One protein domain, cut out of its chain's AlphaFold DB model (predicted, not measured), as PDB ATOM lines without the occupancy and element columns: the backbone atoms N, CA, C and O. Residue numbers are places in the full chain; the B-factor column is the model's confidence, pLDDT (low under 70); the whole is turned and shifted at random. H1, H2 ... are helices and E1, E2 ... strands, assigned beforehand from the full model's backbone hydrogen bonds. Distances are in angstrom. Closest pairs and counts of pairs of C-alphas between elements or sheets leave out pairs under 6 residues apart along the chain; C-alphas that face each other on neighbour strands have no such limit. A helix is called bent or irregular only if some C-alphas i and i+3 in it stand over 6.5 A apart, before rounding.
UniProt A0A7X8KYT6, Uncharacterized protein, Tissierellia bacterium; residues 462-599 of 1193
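This is residues 462 to 599 of the 1193 residues of an uncharacterized protein of Tissierellia bacterium (UniProt A0A7X8KYT6). Two strongly twisted sheets, E1 E6 E7 E9 E10 and E2 E12 E11 E8, lie partly face to face as a flat sandwich, with H1 packed on the second at E8 and E11. The small sheet E3 E5 E4 makes one end of the long axis, and at the other the free turn of residues 510 to 515 sticks out. The printed part has 138 residues with one named helix and twelve named strands, in the order E1 to E8, H1, E9 to E12, and is mostly strand. The first sheet is branched with antiparallel pairs, the second mixed, the small one antiparallel. The whole is only just compact, close to loose, with a radius of gyration of the C-alphas of 17.0 A, and flat, spanning 61 by 39 by 21 A.

E1, residues 462 to 465, is antiparallel to E6, residues 499 to 510, with N 463 and O 505 2.9 A apart. E1 runs on at 55 degrees into E2, residues 468 to 470, which is parallel to E12, residues 587 to 598, with N 469 and O 596 2.9 A apart. E2 runs on at 62 degrees into E3, residues 473 to 475. E5, residues 493 to 497, is antiparallel to E3, with N 474 and O 496 2.8 A apart, and forms a hairpin with E4, residues 488 to 490, with N 490 and O 493 2.8 A apart. E5 runs on at 29 degrees into E6. E6 and E7, residues 515 to 519, form a hairpin, with N 508 and O 517 3.0 A apart. E7 and E10, residues 556 to 562, lie on the other side of E6 from E1; N 502 and O 559 are 2.9 A apart. E9, residues 545 to 552, forms a hairpin with E10, with N 547 and O 560 2.9 A apart. E8, residues 525 to 530, is antiparallel to E11, residues 573 to 584, with N 527 and O 579 2.8 A apart; E11 and E12 form a hairpin, with N 578 and O 593 2.8 A apart. H1, residues 533 to 539, is on the sheet E2 E12 E11 E8 at a height over the sheet of 6.3 A. It is irregular, C-alphas 534 and 537 being 7.0 A apart; 1 of 3 O i to N i+4 pairs and 3 of 4 O i to N i+3 pairs are within hydrogen-bond range. In the sandwich, two sheets face to face, the strands of one stand at 36 degrees to those of the other.

E1 begins at C-alpha 462, (200.071, 173.105, 215.115). From first to last C-alpha E6 measures 34.8 A, E11 35.8 A and E12 34.6 A. E12 ends at C-alpha 598, (221.587, 160.948, 211.567).

The C-alphas farthest apart, of Asp 491 and Asp 512, are 61.8 A apart. The printed part has no cut; E3 to E4 is a long link. Mean pLDDT of the printed part is 74.2; 52 residues are under 70, among them 478 to 497.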
ATOM      1  N   LEU A 462     198.700 172.988 214.644       90.69
ATOM      2  CA  LEU A 462     200.071 173.105 215.115       90.69
ATOM      3  C   LEU A 462     201.033 172.603 214.027       90.69
ATOM      4  O   LEU A 462     200.838 171.522 213.481       90.69
ATOM      5  N   ARG A 463     202.076 173.377 213.707       91.50
ATOM      6  CA  ARG A 463     203.124 173.003 212.744       91.50
ATOM      7  C   ARG A 463     204.479 172.951 213.429       91.50
ATOM      8  O   ARG A 463     204.862 173.908 214.102       91.50
ATOM      9  N   LEU A 464     205.206 171.863 213.190       92.06
ATOM     10  CA  LEU A 464     206.607 171.706 213.554       92.06
ATOM     11  C   LEU A 464     207.463 171.631 212.283       92.06
ATOM     12  O   LEU A 464     207.364 170.665 211.527       92.06
ATOM     13  N   ASP A 465     208.317 172.630 212.082       90.12
ATOM     14  CA  ASP A 465     209.317 172.632 211.012       90.12
ATOM     15  C   ASP A 465     210.618 172.009 211.524       90.12
ATOM     16  O   ASP A 465     211.415 172.672 212.193       90.12
ATOM     17  N   LEU A 466     210.783 170.711 211.254       88.88
ATOM     18  CA  LEU A 466     211.937 169.894 211.627       88.88
ATOM     19  C   LEU A 466     212.094 168.741 210.621       88.88
ATOM     20  O   LEU A 466     211.182 167.925 210.488       88.88
ATOM     21  N   ASP A 467     213.241 168.666 209.944       79.88
ATOM     22  CA  ASP A 467     213.496 167.658 208.899       79.88
ATOM     23  C   ASP A 467     214.337 166.480 209.406       79.88
ATOM     24  O   ASP A 467     214.024 165.308 209.177       79.88
ATOM     25  N   SER A 468     215.416 166.782 210.121       86.38
ATOM     26  CA  SER A 468     216.312 165.789 210.701       86.38
ATOM     27  C   SER A 468     216.828 166.252 212.053       86.38
ATOM     28  O   SER A 468     216.820 167.443 212.376       86.38
ATOM     29  N   ILE A 469     217.261 165.282 212.852       84.44
ATOM     30  CA  ILE A 469     217.914 165.522 214.131       84.44
ATOM     31  C   ILE A 469     219.329 164.957 214.042       84.44
ATOM     32  O   ILE A 469     219.537 163.774 213.757       84.44
ATOM     33  N   GLY A 470     220.309 165.828 214.268       77.06
ATOM     34  CA  GLY A 470     221.710 165.455 214.381       77.06
ATOM     35  C   GLY A 470     221.945 164.633 215.645       77.06
ATOM     36  O   GLY A 470     221.832 165.137 216.762       77.06
ATOM     37  N   CYS A 471     222.295 163.365 215.461       69.06
ATOM     38  CA  CYS A 471     222.688 162.436 216.515       69.06
ATOM     39  C   CYS A 471     224.196 162.192 216.425       69.06
ATOM     40  O   CYS A 471     224.647 161.056 216.299       69.06
ATOM     41  N   TYR A 472     224.966 163.276 216.407       64.19
ATOM     42  CA  TYR A 472     226.422 163.273 216.319       64.19
ATOM     43  C   TYR A 472     226.989 164.513 217.012       64.19
ATOM     44  O   TYR A 472     226.249 165.378 217.489       64.19
ATOM     45  N   VAL A 473     228.314 164.585 217.091       64.31
ATOM     46  CA  VAL A 473     229.030 165.644 217.807       64.31
ATOM     47  C   VAL A 473     229.846 166.502 216.846       64.31
ATOM     48  O   VAL A 473     230.412 166.004 215.874       64.31
ATOM     49  N   GLU A 474     229.906 167.800 217.120       67.31
ATOM     50  CA  GLU A 474     230.579 168.816 216.309       67.31
ATOM     51  C   GLU A 474     231.677 169.492 217.123       67.31
ATOM     52  O   GLU A 474     231.570 169.609 218.341       67.31
ATOM     53  N   SER A 475     232.748 169.947 216.474       69.81
ATOM     54  CA  SER A 475     233.772 170.737 217.162       69.81
ATOM     55  C   SER A 475     233.182 172.065 217.637       69.81
ATOM     56  O   SER A 475     232.487 172.755 216.892       69.81
ATOM     57  N   TYR A 476     233.491 172.450 218.869       72.19
ATOM     58  CA  TYR A 476     233.025 173.691 219.459       72.19
ATOM     59  C   TYR A 476     233.652 174.893 218.751       72.19
ATOM     60  O   TYR A 476     234.827 175.216 218.915       72.19
ATOM     61  N   ASP A 477     232.818 175.567 217.975       74.06
ATOM     62  CA  ASP A 477     233.060 176.896 217.430       74.06
ATOM     63  C   ASP A 477     232.325 177.982 218.251       74.06
ATOM     64  O   ASP A 477     231.092 177.998 218.251       74.06
ATOM     65  N   PRO A 478     233.027 178.911 218.927       68.56
ATOM     66  CA  PRO A 478     232.406 179.977 219.716       68.56
ATOM     67  C   PRO A 478     231.599 180.996 218.890       68.56
ATOM     68  O   PRO A 478     230.768 181.702 219.462       68.56
ATOM     69  N   LEU A 479     231.807 181.087 217.568       66.19
ATOM     70  CA  LEU A 479     231.001 181.948 216.690       66.19
ATOM     71  C   LEU A 479     229.621 181.349 216.409       66.19
ATOM     72  O   LEU A 479     228.658 182.092 216.236       66.19
ATOM     73  N   ASN A 480     229.529 180.019 216.374       59.84
ATOM     74  CA  ASN A 480     228.323 179.294 215.976       59.84
ATOM     75  C   ASN A 480     227.606 178.615 217.158       59.84
ATOM     76  O   ASN A 480     226.407 178.343 217.071       59.84
ATOM     77  N   HIS A 481     228.300 178.396 218.280       67.06
ATOM     78  CA  HIS A 481     227.768 177.758 219.485       67.06
ATOM     79  C   HIS A 481     227.746 178.733 220.663       67.06
ATOM     80  O   HIS A 481     228.728 178.914 221.381       67.06
ATOM     81  N   HIS A 482     226.589 179.353 220.887       51.56
ATOM     82  CA  HIS A 482     226.403 180.340 221.957       51.56
ATOM     83  C   HIS A 482     226.086 179.715 223.325       51.56
ATOM     84  O   HIS A 482     226.193 180.387 224.349       51.56
ATOM     85  N   ASN A 483     225.709 178.433 223.364       52.53
ATOM     86  CA  ASN A 483     225.407 177.707 224.594       52.53
ATOM     87  C   ASN A 483     226.549 176.743 224.947       52.53
ATOM     88  O   ASN A 483     226.777 175.751 224.262       52.53
ATOM     89  N   ILE A 484     227.246 177.023 226.046       53.66
ATOM     90  CA  ILE A 484     228.415 176.249 226.489       53.66
ATOM     91  C   ILE A 484     228.057 175.093 227.430       53.66
ATOM     92  O   ILE A 484     228.927 174.305 227.785       53.66
ATOM     93  N   LYS A 485     226.779 174.977 227.822       51.47
ATOM     94  CA  LYS A 485     226.276 173.999 228.803       51.47
ATOM     95  C   LYS A 485     226.518 172.543 228.393       51.47
ATOM     96  O   LYS A 485     226.637 171.683 229.254       51.47
ATOM     97  N   PHE A 486     226.589 172.276 227.091       50.16
ATOM     98  CA  PHE A 486     226.767 170.933 226.526       50.16
ATOM     99  C   PHE A 486     228.136 170.752 225.866       50.16
ATOM    100  O   PHE A 486     228.337 169.811 225.104       50.16
ATOM    101  N   ARG A 487     229.071 171.670 226.122       58.53
ATOM    102  CA  ARG A 487     230.423 171.599 225.582       58.53
ATOM    103  C   ARG A 487     231.246 170.588 226.370       58.53
ATOM    104  O   ARG A 487     231.293 170.650 227.593       58.53
ATOM    105  N   PHE A 488     231.930 169.703 225.663       46.53
ATOM    106  CA  PHE A 488     232.832 168.708 226.231       46.53
ATOM    107  C   PHE A 488     234.165 168.723 225.476       46.53
ATOM    108  O   PHE A 488     234.232 169.195 224.347       46.53
ATOM    109  N   GLU A 489     235.250 168.275 226.098       49.59
ATOM    110  CA  GLU A 489     236.599 168.351 225.525       49.59
ATOM    111  C   GLU A 489     237.180 166.949 225.333       49.59
ATOM    112  O   GLU A 489     237.046 166.100 226.212       49.59
ATOM    113  N   VAL A 490     237.801 166.706 224.176       41.88
ATOM    114  CA  VAL A 490     238.498 165.460 223.832       41.88
ATOM    115  C   VAL A 490     239.851 165.830 223.220       41.88
ATOM    116  O   VAL A 490     239.904 166.557 222.226       41.88
ATOM    117  N   ASP A 491     240.943 165.362 223.827       41.81
ATOM    118  CA  ASP A 491     242.332 165.612 223.403       41.81
ATOM    119  C   ASP A 491     242.681 167.098 223.184       41.81
ATOM    120  O   ASP A 491     243.282 167.480 222.175       41.81
ATOM    121  N   GLY A 492     242.268 167.972 224.107       46.72
ATOM    122  CA  GLY A 492     242.524 169.416 224.015       46.72
ATOM    123  C   GLY A 492     241.668 170.147 222.972       46.72
ATOM    124  O   GLY A 492     241.887 171.330 222.707       46.72
ATOM    125  N   LYS A 493     240.706 169.457 222.342       46.41
ATOM    126  CA  LYS A 493     239.747 170.031 221.391       46.41
ATOM    127  C   LYS A 493     238.346 169.977 221.974       46.41
ATOM    128  O   LYS A 493     237.909 168.946 222.471       46.41
ATOM    129  N   GLN A 494     237.633 171.089 221.895       59.31
ATOM    130  CA  GLN A 494     236.279 171.199 222.424       59.31
ATOM    131  C   GLN A 494     235.252 170.781 221.371       59.31
ATOM    132  O   GLN A 494     235.449 171.019 220.180       59.31
ATOM    133  N   TYR A 495     234.152 170.189 221.820       59.44
ATOM    134  CA  TYR A 495     233.050 169.650 221.034       59.44
ATOM    135  C   TYR A 495     231.708 169.965 221.700       59.44
ATOM    136  O   TYR A 495     231.649 170.258 222.893       59.44
ATOM    137  N   VAL A 496     230.626 169.902 220.934       63.66
ATOM    138  CA  VAL A 496     229.234 170.057 221.372       63.66
ATOM    139  C   VAL A 496     228.340 169.074 220.605       63.66
ATOM    140  O   VAL A 496     228.675 168.694 219.483       63.66
ATOM    141  N   PRO A 497     227.199 168.640 221.165       65.62
ATOM    142  CA  PRO A 497     226.190 167.917 220.403       65.62
ATOM    143  C   PRO A 497     225.642 168.775 219.264       65.62
ATOM    144  O   PRO A 497     225.433 169.976 219.446       65.62
ATOM    145  N   ALA A 498     225.349 168.148 218.126       75.19
ATOM    146  CA  ALA A 498     224.704 168.829 217.015       75.19
ATOM    147  C   ALA A 498     223.337 169.395 217.448       75.19
ATOM    148  O   ALA A 498     222.467 168.678 217.951       75.19
ATOM    149  N   GLU A 499     223.139 170.699 217.250       83.88
ATOM    150  CA  GLU A 499     221.876 171.373 217.549       83.88
ATOM    151  C   GLU A 499     220.998 171.436 216.297       83.88
ATOM    152  O   GLU A 499     221.303 172.128 215.326       83.88
ATOM    153  N   SER A 500     219.860 170.748 216.336       85.38
ATOM    154  CA  SER A 500     218.858 170.789 215.268       85.38
ATOM    155  C   SER A 500     217.802 171.830 215.613       85.38
ATOM    156  O   SER A 500     217.011 171.668 216.545       85.38
ATOM    157  N   LYS A 501     217.825 172.950 214.894       88.00
ATOM    158  CA  LYS A 501     216.906 174.070 215.118       88.00
ATOM    159  C   LYS A 501     215.577 173.801 214.423       88.00
ATOM    160  O   LYS A 501     215.554 173.352 213.282       88.00
ATOM    161  N   ALA A 502     214.491 174.128 215.107       89.81
ATOM    162  CA  ALA A 502     213.136 173.971 214.609       89.81
ATOM    163  C   ALA A 502     212.263 175.158 215.007       89.81
ATOM    164  O   ALA A 502     212.582 175.914 215.930       89.81
ATOM    165  N   THR A 503     211.133 175.301 214.324       91.31
ATOM    166  CA  THR A 503     210.126 176.311 214.658       91.31
ATOM    167  C   THR A 503     208.787 175.638 214.917       91.31
ATOM    168  O   THR A 503     208.334 174.819 214.120       91.31
ATOM    169  N   LEU A 504     208.153 175.994 216.036       92.69
ATOM    170  CA  LEU A 504     206.793 175.588 216.374       92.69
ATOM    171  C   LEU A 504     205.850 176.777 216.225       92.69
ATOM    172  O   LEU A 504     206.000 177.789 216.916       92.69
ATOM    173  N   THR A 505     204.853 176.637 215.361       90.50
ATOM    174  CA  THR A 505     203.876 177.697 215.095       90.50
ATOM    175  C   THR A 505     202.472 177.135 215.194       90.50
ATOM    176  O   THR A 505     202.175 176.098 214.602       90.50
ATOM    177  N   PHE A 506     201.603 177.812 215.943       90.50
ATOM    178  CA  PHE A 506     200.177 177.518 215.916       90.50
ATOM    179  C   PHE A 506     199.489 178.459 214.934       90.50
ATOM    180  O   PHE A 506     199.512 179.681 215.106       90.50
ATOM    181  N   PHE A 507     198.902 177.866 213.903       87.38
ATOM    182  CA  PHE A 507     198.161 178.548 212.862       87.38
ATOM    183  C   PHE A 507     196.673 178.439 213.143       87.38
ATOM    184  O   PHE A 507     196.139 177.339 213.289       87.38
ATOM    185  N   ASN A 508     196.009 179.583 213.220       84.38
ATOM    186  CA  ASN A 508     194.577 179.652 213.459       84.38
ATOM    187  C   ASN A 508     193.920 180.666 212.524       84.38
ATOM    188  O   ASN A 508     194.599 181.514 211.948       84.38
ATOM    189  N   TRP A 509     192.600 180.597 212.415       80.25
ATOM    190  CA  TRP A 509     191.788 181.552 211.673       80.25
ATOM    191  C   TRP A 509     191.028 182.476 212.622       80.25
ATOM    192  O   TRP A 509     190.468 182.018 213.621       80.25
ATOM    193  N   ASP A 510     191.011 183.768 212.311       76.69
ATOM    194  CA  ASP A 510     190.117 184.733 212.937       76.69
ATOM    195  C   ASP A 510     188.825 184.850 212.109       76.69
ATOM    196  O   ASP A 510     188.873 185.386 210.997       76.69
ATOM    197  N   PRO A 511     187.674 184.361 212.605       67.38
ATOM    198  CA  PRO A 511     186.415 184.454 211.877       67.38
ATOM    199  C   PRO A 511     185.876 185.886 211.785       67.38
ATOM    200  O   PRO A 511     185.069 186.143 210.900       67.38
ATOM    201  N   ASP A 512     186.295 186.801 212.665       68.69
ATOM    202  CA  ASP A 512     185.777 188.174 212.683       68.69
ATOM    203  C   ASP A 512     186.541 189.070 211.704       68.69
ATOM    204  O   ASP A 512     185.957 189.932 211.049       68.69
ATOM    205  N   THR A 513     187.854 188.861 211.581       68.56
ATOM    206  CA  THR A 513     188.710 189.648 210.682       68.56
ATOM    207  C   THR A 513     189.031 188.937 209.366       68.56
ATOM    208  O   THR A 513     189.733 189.510 208.534       68.56
ATOM    209  N   HIS A 514     188.534 187.708 209.169       65.94
ATOM    210  CA  HIS A 514     188.841 186.841 208.024       65.94
ATOM    211  C   HIS A 514     190.353 186.759 207.737       65.94
ATOM    212  O   HIS A 514     190.807 186.910 206.600       65.94
ATOM    213  N   SER A 515     191.153 186.565 208.791       72.12
ATOM    214  CA  SER A 515     192.611 186.622 208.699       72.12
ATOM    215  C   SER A 515     193.309 185.448 209.387       72.12
ATOM    216  O   SER A 515     192.797 184.825 210.320       72.12
ATOM    217  N   ILE A 516     194.514 185.132 208.907       77.06
ATOM    218  CA  ILE A 516     195.364 184.089 209.486       77.06
ATOM    219  C   ILE A 516     196.089 184.646 210.711       77.06
ATOM    220  O   ILE A 516     196.858 185.605 210.614       77.06
ATOM    221  N   ILE A 517     195.943 183.964 211.841       79.12
ATOM    222  CA  ILE A 517     196.668 184.253 213.074       79.12
ATOM    223  C   ILE A 517     197.830 183.270 213.228       79.12
ATOM    224  O   ILE A 517     197.664 182.052 213.132       79.12
ATOM    225  N   ARG A 518     199.012 183.806 213.550       85.50
ATOM    226  CA  ARG A 518     200.191 183.033 213.959       85.50
ATOM    227  C   ARG A 518     200.462 183.265 215.433       85.50
ATOM    228  O   ARG A 518     200.657 184.402 215.860       85.50
ATOM    229  N   ILE A 519     200.457 182.194 216.213       83.56
ATOM    230  CA  ILE A 519     200.635 182.259 217.660       83.56
ATOM    231  C   ILE A 519     201.867 181.449 218.030       83.56
ATOM    232  O   ILE A 519     201.954 180.266 217.710       83.56
ATOM    233  N   ALA A 520     202.789 182.081 218.760       86.06
ATOM    234  CA  ALA A 520     203.933 181.412 219.361       86.06
ATOM    235  C   ALA A 520     203.468 180.630 220.602       86.06
ATOM    236  O   ALA A 520     203.163 181.263 221.626       86.06
ATOM    237  N   PRO A 521     203.426 179.283 220.566       84.62
ATOM    238  CA  PRO A 521     202.928 178.502 221.692       84.62
ATOM    239  C   PRO A 521     203.781 178.752 222.941       84.62
ATOM    240  O   PRO A 521     205.002 178.929 222.851       84.62
ATOM    241  N   ALA A 522     203.136 178.852 224.106       73.94
ATOM    242  CA  ALA A 522     203.815 179.075 225.385       73.94
ATOM    243  C   ALA A 522     204.021 177.773 226.168       73.94
ATOM    244  O   ALA A 522     205.087 177.591 226.738       73.94
ATOM    245  N   ASN A 523     203.034 176.873 226.135       80.19
ATOM    246  CA  ASN A 523     203.054 175.579 226.811       80.19
ATOM    247  C   ASN A 523     202.595 174.491 225.831       80.19
ATOM    248  O   ASN A 523     201.594 174.680 225.135       80.19
ATOM    249  N   PHE A 524     203.318 173.376 225.777       87.00
ATOM    250  CA  PHE A 524     202.976 172.192 224.991       87.00
ATOM    251  C   PHE A 524     203.698 170.965 225.559       87.00
ATOM    252  O   PHE A 524     204.782 171.087 226.127       87.00
ATOM    253  N   ASP A 525     203.108 169.791 225.368       89.75
ATOM    254  CA  ASP A 525     203.718 168.511 225.725       89.75
ATOM    255  C   ASP A 525     204.561 167.992 224.556       89.75
ATOM    256  O   ASP A 525     204.160 168.134 223.400       89.75
ATOM    257  N   TYR A 526     205.703 167.363 224.841       91.19
ATOM    258  CA  TYR A 526     206.609 166.774 223.845       91.19
ATOM    259  C   TYR A 526     206.786 165.271 224.057       91.19
ATOM    260  O   TYR A 526     206.959 164.814 225.186       91.19
ATOM    261  N   LYS A 527     206.760 164.513 222.954       92.44
ATOM    262  CA  LYS A 527     207.068 163.080 222.883       92.44
ATOM    263  C   LYS A 527     207.821 162.758 221.586       92.44
ATOM    264  O   LYS A 527     207.650 163.446 220.583       92.44
ATOM    265  N   ILE A 528     208.623 161.697 221.588       89.75
ATOM    266  CA  ILE A 528     209.269 161.135 220.392       89.75
ATOM    267  C   ILE A 528     209.246 159.604 220.468       89.75
ATOM    268  O   ILE A 528     209.413 159.048 221.551       89.75
ATOM    269  N   GLN A 529     208.998 158.931 219.345       92.38
ATOM    270  CA  GLN A 529     208.897 157.467 219.227       92.38
ATOM    271  C   GLN A 529     209.578 156.999 217.938       92.38
ATOM    272  O   GLN A 529     209.565 157.726 216.954       92.38
ATOM    273  N   ALA A 530     210.202 155.829 217.909       80.50
ATOM    274  CA  ALA A 530     210.802 155.285 216.700       80.50
ATOM    275  C   ALA A 530     209.702 154.785 215.762       80.50
ATOM    276  O   ALA A 530     208.604 154.445 216.195       80.50
ATOM    277  N   LEU A 531     209.984 154.768 214.459       85.50
ATOM    278  CA  LEU A 531     209.034 154.245 213.474       85.50
ATOM    279  C   LEU A 531     208.993 152.714 213.440       85.50
ATOM    280  O   LEU A 531     207.945 152.153 213.139       85.50
ATOM    281  N   ASN A 532     210.113 152.060 213.754       76.50
ATOM    282  CA  ASN A 532     210.182 150.615 213.931       76.50
ATOM    283  C   ASN A 532     210.373 150.304 215.415       76.50
ATOM    284  O   ASN A 532     211.230 150.909 216.063       76.50
ATOM    285  N   ASP A 533     209.646 149.312 215.919       72.56
ATOM    286  CA  ASP A 533     209.729 148.903 217.324       72.56
ATOM    287  C   ASP A 533     211.148 148.444 217.714       72.56
ATOM    288  O   ASP A 533     211.604 148.712 218.821       72.56
ATOM    289  N   GLU A 534     211.885 147.822 216.783       61.62
ATOM    290  CA  GLU A 534     213.276 147.375 216.982       61.62
ATOM    291  C   GLU A 534     214.247 148.541 217.254       61.62
ATOM    292  O   GLU A 534     215.250 148.374 217.950       61.62
ATOM    293  N   ASP A 535     213.929 149.734 216.743       60.00
ATOM    294  CA  ASP A 535     214.743 150.942 216.876       60.00
ATOM    295  C   ASP A 535     214.339 151.795 218.096       60.00
ATOM    296  O   ASP A 535     215.060 152.729 218.461       60.00
ATOM    297  N   GLN A 536     213.201 151.496 218.741       76.06
ATOM    298  CA  GLN A 536     212.650 152.283 219.852       76.06
ATOM    299  C   GLN A 536     213.651 152.403 220.987       76.06
ATOM    300  O   GLN A 536     213.920 153.503 221.470       76.06
ATOM    301  N   THR A 537     214.284 151.291 221.343       59.91
ATOM    302  CA  THR A 537     215.238 151.307 222.437       59.91
ATOM    303  C   THR A 537     216.571 151.949 222.064       59.91
ATOM    304  O   THR A 537     217.312 152.367 222.947       59.91
ATOM    305  N   LEU A 538     216.883 152.077 220.767       54.19
ATOM    306  CA  LEU A 538     218.011 152.873 220.279       54.19
ATOM    307  C   LEU A 538     217.686 154.376 220.306       54.19
ATOM    308  O   LEU A 538     218.522 155.170 220.723       54.19
ATOM    309  N   LEU A 539     216.465 154.780 219.949       62.19
ATOM    310  CA  LEU A 539     215.989 156.165 220.081       62.19
ATOM    311  C   LEU A 539     215.989 156.633 221.543       62.19
ATOM    312  O   LEU A 539     216.457 157.727 221.865       62.19
ATOM    313  N   GLU A 540     215.469 155.791 222.424       71.56
ATOM    314  CA  GLU A 540     215.435 155.986 223.868       71.56
ATOM    315  C   GLU A 540     216.835 156.186 224.463       71.56
ATOM    316  O   GLU A 540     216.966 156.882 225.473       71.56
ATOM    317  N   LYS A 541     217.883 155.665 223.796       55.19
ATOM    318  CA  LYS A 541     219.293 155.906 224.132       55.19
ATOM    319  C   LYS A 541     219.813 157.262 223.703       55.19
ATOM    320  O   LYS A 541     220.836 157.666 224.221       55.19
ATOM    321  N   LEU A 542     219.171 157.955 222.764       55.34
ATOM    322  CA  LEU A 542     219.698 159.186 222.160       55.34
ATOM    323  C   LEU A 542     219.269 160.476 222.844       55.34
ATOM    324  O   LEU A 542     219.965 161.481 222.689       55.34
ATOM    325  N   ALA A 543     218.173 160.445 223.615       64.88
ATOM    326  CA  ALA A 543     217.801 161.431 224.648       64.88
ATOM    327  C   ALA A 543     216.888 162.553 224.306       64.88
ATOM    328  O   ALA A 543     216.726 163.450 225.133       64.88
ATOM    329  N   ILE A 544     216.521 162.595 223.047       73.25
ATOM    330  CA  ILE A 544     216.403 163.844 222.329       73.25
ATOM    331  C   ILE A 544     215.605 164.861 223.154       73.25
ATOM    332  O   ILE A 544     214.438 164.649 223.464       73.25
ATOM    333  N   GLN A 545     216.270 165.939 223.579       78.56
ATOM    334  CA  GLN A 545     215.614 166.991 224.351       78.56
ATOM    335  C   GLN A 545     215.074 168.038 223.394       78.56
ATOM    336  O   GLN A 545     215.770 168.450 222.467       78.56
ATOM    337  N   CYS A 546     213.858 168.501 223.668       83.25
ATOM    338  CA  CYS A 546     213.266 169.667 223.032       83.25
ATOM    339  C   CYS A 546     213.389 170.867 223.982       83.25
ATOM    340  O   CYS A 546     212.689 170.943 224.992       83.25
ATOM    341  N   GLN A 547     214.292 171.799 223.683       82.69
ATOM    342  CA  GLN A 547     214.433 173.047 224.432       82.69
ATOM    343  C   GLN A 547     213.573 174.144 223.802       82.69
ATOM    344  O   GLN A 547     213.660 174.394 222.600       82.69
ATOM    345  N   VAL A 548     212.801 174.841 224.635       82.06
ATOM    346  CA  VAL A 548     211.999 176.003 224.237       82.06
ATOM    347  C   VAL A 548     212.822 177.280 224.394       82.06
ATOM    348  O   VAL A 548     213.324 177.556 225.479       82.06
ATOM    349  N   ASN A 549     212.936 178.065 223.322       76.00
ATOM    350  CA  ASN A 549     213.651 179.344 223.300       76.00
ATOM    351  C   ASN A 549     212.690 180.535 223.093       76.00
ATOM    352  O   ASN A 549     211.463 180.419 223.202       76.00
ATOM    353  N   ASP A 550     213.255 181.712 222.828       74.75
ATOM    354  CA  ASP A 550     212.518 182.962 222.663       74.75
ATOM    355  C   ASP A 550     211.496 182.940 221.516       74.75
ATOM    356  O   ASP A 550     211.480 182.074 220.632       74.75
ATOM    357  N   ARG A 551     210.588 183.921 221.555       70.88
ATOM    358  CA  ARG A 551     209.648 184.168 220.458       70.88
ATOM    359  C   ARG A 551     210.414 184.669 219.241       70.88
ATOM    360  O   ARG A 551     211.227 185.582 219.351       70.88
ATOM    361  N   ILE A 552     210.095 184.112 218.080       74.75
ATOM    362  CA  ILE A 552     210.634 184.576 216.805       74.75
ATOM    363  C   ILE A 552     209.739 185.723 216.305       74.75
ATOM    364  O   ILE A 552     208.511 185.601 216.390       74.75
ATOM    365  N   PRO A 553     210.302 186.812 215.746       61.28
ATOM    366  CA  PRO A 553     209.528 187.943 215.222       61.28
ATOM    367  C   PRO A 553     208.421 187.570 214.219       61.28
ATOM    368  O   PRO A 553     207.448 188.300 214.079       61.28
ATOM    369  N   SER A 554     208.534 186.419 213.549       62.41
ATOM    370  CA  SER A 554     207.582 185.909 212.552       62.41
ATOM    371  C   SER A 554     206.326 185.224 213.123       62.41
ATOM    372  O   SER A 554     205.497 184.744 212.345       62.41
ATOM    373  N   GLY A 555     206.161 185.173 214.454       65.12
ATOM    374  CA  GLY A 555     204.958 184.641 215.114       65.12
ATOM    375  C   GLY A 555     205.041 183.181 215.579       65.12
ATOM    376  O   GLY A 555     204.007 182.582 215.864       65.12
ATOM    377  N   GLY A 556     206.249 182.616 215.687       79.50
ATOM    378  CA  GLY A 556     206.502 181.238 216.132       79.50
ATOM    379  C   GLY A 556     207.406 181.144 217.367       79.50
ATOM    380  O   GLY A 556     207.947 182.141 217.858       79.50
ATOM    381  N   ARG A 557     207.570 179.927 217.883       87.00
ATOM    382  CA  ARG A 557     208.463 179.593 218.999       87.00
ATOM    383  C   ARG A 557     209.685 178.845 218.478       87.00
ATOM    384  O   ARG A 557     209.528 177.816 217.822       87.00
ATOM    385  N   ALA A 558     210.887 179.333 218.782       87.88
ATOM    386  CA  ALA A 558     212.113 178.618 218.446       87.88
ATOM    387  C   ALA A 558     212.276 177.395 219.354       87.88
ATOM    388  O   ALA A 558     212.183 177.517 220.578       87.88
ATOM    389  N   LEU A 559     212.543 176.240 218.751       88.38
ATOM    390  CA  LEU A 559     212.865 174.996 219.438       88.38
ATOM    391  C   LEU A 559     214.270 174.540 219.054       88.38
ATOM    392  O   LEU A 559     214.696 174.700 217.909       88.38
ATOM    393  N   ILE A 560     214.985 173.941 220.002       85.00
ATOM    394  CA  ILE A 560     216.243 173.248 219.719       85.00
ATOM    395  C   ILE A 560     216.104 171.792 220.134       85.00
ATOM    396  O   ILE A 560     215.853 171.500 221.303       85.00
ATOM    397  N   PHE A 561     216.301 170.902 219.166       84.50
ATOM    398  CA  PHE A 561     216.422 169.468 219.365       84.50
ATOM    399  C   PHE A 561     217.893 169.093 219.427       84.50
ATOM    400  O   PHE A 561     218.684 169.499 218.576       84.50
ATOM    401  N   ARG A 562     218.270 168.331 220.446       75.62
ATOM    402  CA  ARG A 562     219.656 167.903 220.637       75.62
ATOM    403  C   ARG A 562     219.694 166.525 221.279       75.62
ATOM    404  O   ARG A 562     218.902 166.221 222.177       75.62
ATOM    405  N   CYS A 563     220.625 165.702 220.820       64.06
ATOM    406  CA  CYS A 563     220.909 164.429 221.458       64.06
ATOM    407  C   CYS A 563     221.851 164.688 222.617       64.06
ATOM    408  O   CYS A 563     222.941 165.222 222.450       64.06
ATOM    409  N   CYS A 564     221.395 164.369 223.813       56.22
ATOM    410  CA  CYS A 564     222.106 164.769 225.015       56.22
ATOM    411  C   CYS A 564     222.803 163.561 225.668       56.22
ATOM    412  O   CYS A 564     223.829 163.705 226.320       56.22
ATOM    413  N   LYS A 565     222.221 162.370 225.498       49.84
ATOM    414  CA  LYS A 565     222.736 161.041 225.882       49.84
ATOM    415  C   LYS A 565     223.060 160.290 224.611       49.84
ATOM    416  O   LYS A 565     223.045 159.080 224.633       49.84
ATOM    417  N   GLY A 566     223.336 160.920 223.476       47.34
ATOM    418  CA  GLY A 566     223.946 160.077 222.477       47.34
ATOM    419  C   GLY A 566     224.231 160.550 221.105       47.34
ATOM    420  O   GLY A 566     223.847 161.625 220.680       47.34
ATOM    421  N   ALA A 567     224.925 159.652 220.434       53.81
ATOM    422  CA  ALA A 567     225.255 159.710 219.044       53.81
ATOM    423  C   ALA A 567     225.024 158.329 218.436       53.81
ATOM    424  O   ALA A 567     225.158 157.298 219.099       53.81
ATOM    425  N   LEU A 568     224.641 158.334 217.171       53.31
ATOM    426  CA  LEU A 568     224.579 157.132 216.367       53.31
ATOM    427  C   LEU A 568     225.977 156.835 215.831       53.31
ATOM    428  O   LEU A 568     226.659 157.741 215.353       53.31
ATOM    429  N   ASP A 569     226.378 155.567 215.861       48.50
ATOM    430  CA  ASP A 569     227.636 155.152 215.249       48.50
ATOM    431  C   ASP A 569     227.562 155.331 213.743       48.50
ATOM    432  O   ASP A 569     226.609 154.887 213.098       48.50
ATOM    433  N   THR A 570     228.579 155.952 213.161       51.84
ATOM    434  CA  THR A 570     228.668 156.102 211.714       51.84
ATOM    435  C   THR A 570     228.734 154.718 211.063       51.84
ATOM    436  O   THR A 570     229.556 153.898 211.486       51.84
ATOM    437  N   PRO A 571     227.924 154.425 210.029       50.22
ATOM    438  CA  PRO A 571     227.042 155.323 209.260       50.22
ATOM    439  C   PRO A 571     225.524 155.155 209.540       50.22
ATOM    440  O   PRO A 571     224.700 155.323 208.636       50.22
ATOM    441  N   SER A 572     225.136 154.793 210.764       54.00
ATOM    442  CA  SER A 572     223.762 154.434 211.162       54.00
ATOM    443  C   SER A 572     222.754 155.574 210.983       54.00
ATOM    444  O   SER A 572     223.079 156.749 211.185       54.00
ATOM    445  N   ARG A 573     221.515 155.227 210.607       69.62
ATOM    446  CA  ARG A 573     220.395 156.162 210.396       69.62
ATOM    447  C   ARG A 573     219.080 155.498 210.789       69.62
ATOM    448  O   ARG A 573     218.863 154.347 210.425       69.62
ATOM    449  N   ILE A 574     218.214 156.230 211.485       70.06
ATOM    450  CA  ILE A 574     216.946 155.713 212.032       70.06
ATOM    451  C   ILE A 574     215.854 156.747 211.806       70.06
ATOM    452  O   ILE A 574     216.126 157.946 211.840       70.06
ATOM    453  N   LYS A 575     214.613 156.313 211.594       84.31
ATOM    454  CA  LYS A 575     213.472 157.227 211.524       84.31
ATOM    455  C   LYS A 575     212.704 157.240 212.846       84.31
ATOM    456  O   LYS A 575     212.444 156.190 213.429       84.31
ATOM    457  N   ALA A 576     212.296 158.426 213.281       87.38
ATOM    458  CA  ALA A 576     211.465 158.624 214.462       87.38
ATOM    459  C   ALA A 576     210.292 159.558 214.154       87.38
ATOM    460  O   ALA A 576     210.318 160.305 213.185       87.38
ATOM    461  N   LYS A 577     209.264 159.528 214.991       94.06
ATOM    462  CA  LYS A 577     208.097 160.396 214.983       94.06
ATOM    463  C   LYS A 577     208.127 161.284 216.225       94.06
ATOM    464  O   LYS A 577     208.122 160.791 217.349       94.06
ATOM    465  N   VAL A 578     208.149 162.595 216.021       94.44
ATOM    466  CA  VAL A 578     208.032 163.621 217.063       94.44
ATOM    467  C   VAL A 578     206.576 164.052 217.184       94.44
ATOM    468  O   VAL A 578     205.982 164.453 216.188       94.44
ATOM    469  N   THR A 579     206.033 164.038 218.399       94.19
ATOM    470  CA  THR A 579     204.681 164.507 218.716       94.19
ATOM    471  C   THR A 579     204.745 165.696 219.670       94.19
ATOM    472  O   THR A 579     205.294 165.589 220.768       94.19
ATOM    473  N   LEU A 580     204.152 166.828 219.287       94.06
ATOM    474  CA  LEU A 580     203.951 167.987 220.165       94.06
ATOM    475  C   LEU A 580     202.454 168.234 220.344       94.06
ATOM    476  O   LEU A 580     201.718 168.193 219.366       94.06
ATOM    477  N   THR A 581     201.982 168.490 221.565       92.12
ATOM    478  CA  THR A 581     200.557 168.765 221.830       92.12
ATOM    479  C   THR A 581     200.377 170.070 222.584       92.12
ATOM    480  O   THR A 581     200.807 170.196 223.726       92.12
ATOM    481  N   MET A 582     199.705 171.039 221.964       90.50
ATOM    482  CA  MET A 582     199.319 172.291 222.615       90.50
ATOM    483  C   MET A 582     197.892 172.182 223.165       90.50
ATOM    484  O   MET A 582     197.005 171.674 222.479       90.50
ATOM    485  N   ILE A 583     197.655 172.692 224.377       83.06
ATOM    486  CA  ILE A 583     196.321 172.760 224.997       83.06
ATOM    487  C   ILE A 583     195.886 174.224 225.071       83.06
ATOM    488  O   ILE A 583     196.617 175.061 225.607       83.06
ATOM    489  N   ARG A 584     194.701 174.545 224.542       75.25
ATOM    490  CA  ARG A 584     194.117 175.891 224.618       75.25
ATOM    491  C   ARG A 584     192.621 175.793 224.904       75.25
ATOM    492  O   ARG A 584     191.860 175.321 224.070       75.25
ATOM    493  N   GLY A 585     192.208 176.274 226.078       77.50
ATOM    494  CA  GLY A 585     190.858 176.011 226.579       77.50
ATOM    495  C   GLY A 585     190.681 174.511 226.823       77.50
ATOM    496  O   GLY A 585     191.555 173.893 227.428       77.50
ATOM    497  N   ASP A 586     189.598 173.943 226.297       74.69
ATOM    498  CA  ASP A 586     189.311 172.505 226.370       74.69
ATOM    499  C   ASP A 586     189.807 171.724 225.133       74.69
ATOM    500  O   ASP A 586     189.751 170.492 225.106       74.69
ATOM    501  N   GLU A 587     190.326 172.418 224.113       79.62
ATOM    502  CA  GLU A 587     190.784 171.813 222.861       79.62
ATOM    503  C   GLU A 587     192.285 171.487 222.878       79.62
ATOM    504  O   GLU A 587     193.121 172.226 223.418       79.62
ATOM    505  N   LYS A 588     192.633 170.355 222.253       85.75
ATOM    506  CA  LYS A 588     194.008 169.872 222.090       85.75
ATOM    507  C   LYS A 588     194.399 169.899 220.619       85.75
ATOM    508  O   LYS A 588     193.684 169.356 219.784       85.75
ATOM    509  N   TYR A 589     195.575 170.443 220.334       88.12
ATOM    510  CA  TYR A 589     196.132 170.544 218.988       88.12
ATOM    511  C   TYR A 589     197.453 169.767 218.924       88.12
ATOM    512  O   TYR A 589     198.499 170.318 219.285       88.12
ATOM    513  N   PRO A 590     197.420 168.477 218.542       90.94
ATOM    514  CA  PRO A 590     198.624 167.686 218.338       90.94
ATOM    515  C   PRO A 590     199.241 167.953 216.957       90.94
ATOM    516  O   PRO A 590     198.536 168.230 215.990       90.94
ATOM    517  N   VAL A 591     200.558 167.809 216.854       92.56
ATOM    518  CA  VAL A 591     201.290 167.671 215.591       92.56
ATOM    519  C   VAL A 591     202.217 166.474 215.696       92.56
ATOM    520  O   VAL A 591     202.904 166.320 216.703       92.56
ATOM    521  N   GLU A 592     202.235 165.647 214.655       92.75
ATOM    522  CA  GLU A 592     203.159 164.525 214.508       92.75
ATOM    523  C   GLU A 592     204.045 164.755 213.285       92.75
ATOM    524  O   GLU A 592     203.549 165.087 212.209       92.75
ATOM    525  N   LYS A 593     205.357 164.577 213.437       92.75
ATOM    526  CA  LYS A 593     206.334 164.754 212.360       92.75
ATOM    527  C   LYS A 593     207.320 163.598 212.349       92.75
ATOM    528  O   LYS A 593     207.996 163.356 213.345       92.75
ATOM    529  N   GLU A 594     207.422 162.907 211.220       93.31
ATOM    530  CA  GLU A 594     208.511 161.959 210.989       93.31
ATOM    531  C   GLU A 594     209.815 162.712 210.711       93.31
ATOM    532  O   GLU A 594     209.840 163.655 209.919       93.31
ATOM    533  N   VAL A 595     210.890 162.291 211.366       90.56
ATOM    534  CA  VAL A 595     212.216 162.907 211.325       90.56
ATOM    535  C   VAL A 595     213.290 161.835 211.183       90.56
ATOM    536  O   VAL A 595     213.173 160.733 211.727       90.56
ATOM    537  N   LEU A 596     214.357 162.158 210.450       86.56
ATOM    538  CA  LEU A 596     215.520 161.281 210.322       86.56
ATOM    539  C   LEU A 596     216.554 161.602 211.407       86.56
ATOM    540  O   LEU A 596     216.989 162.744 211.538       86.56
ATOM    541  N   LEU A 597     216.972 160.583 212.149       79.88
ATOM    542  CA  LEU A 597     218.076 160.629 213.101       79.88
ATOM    543  C   LEU A 597     219.370 160.232 212.380       79.88
ATOM    544  O   LEU A 597     219.452 159.133 211.820       79.88
ATOM    545  N   CYS A 598     220.374 161.111 212.382       72.44
ATOM    546  CA  CYS A 598     221.587 160.948 211.567       72.44
ATOM    547  C   CYS A 598     222.864 160.865 212.416       72.44
ATOM    548  O   CYS A 598     223.041 161.675 213.317       72.44
ATOM    549  N   SER A 599     223.784 159.953 212.075       60.19
ATOM    550  CA  SER A 599     225.122 159.795 212.697       60.19
ATOM    551  C   SER A 599     226.203 160.741 212.162       60.19
ATOM    552  O   SER A 599     227.304 160.792 212.701       60.19
TER     553      SER A 599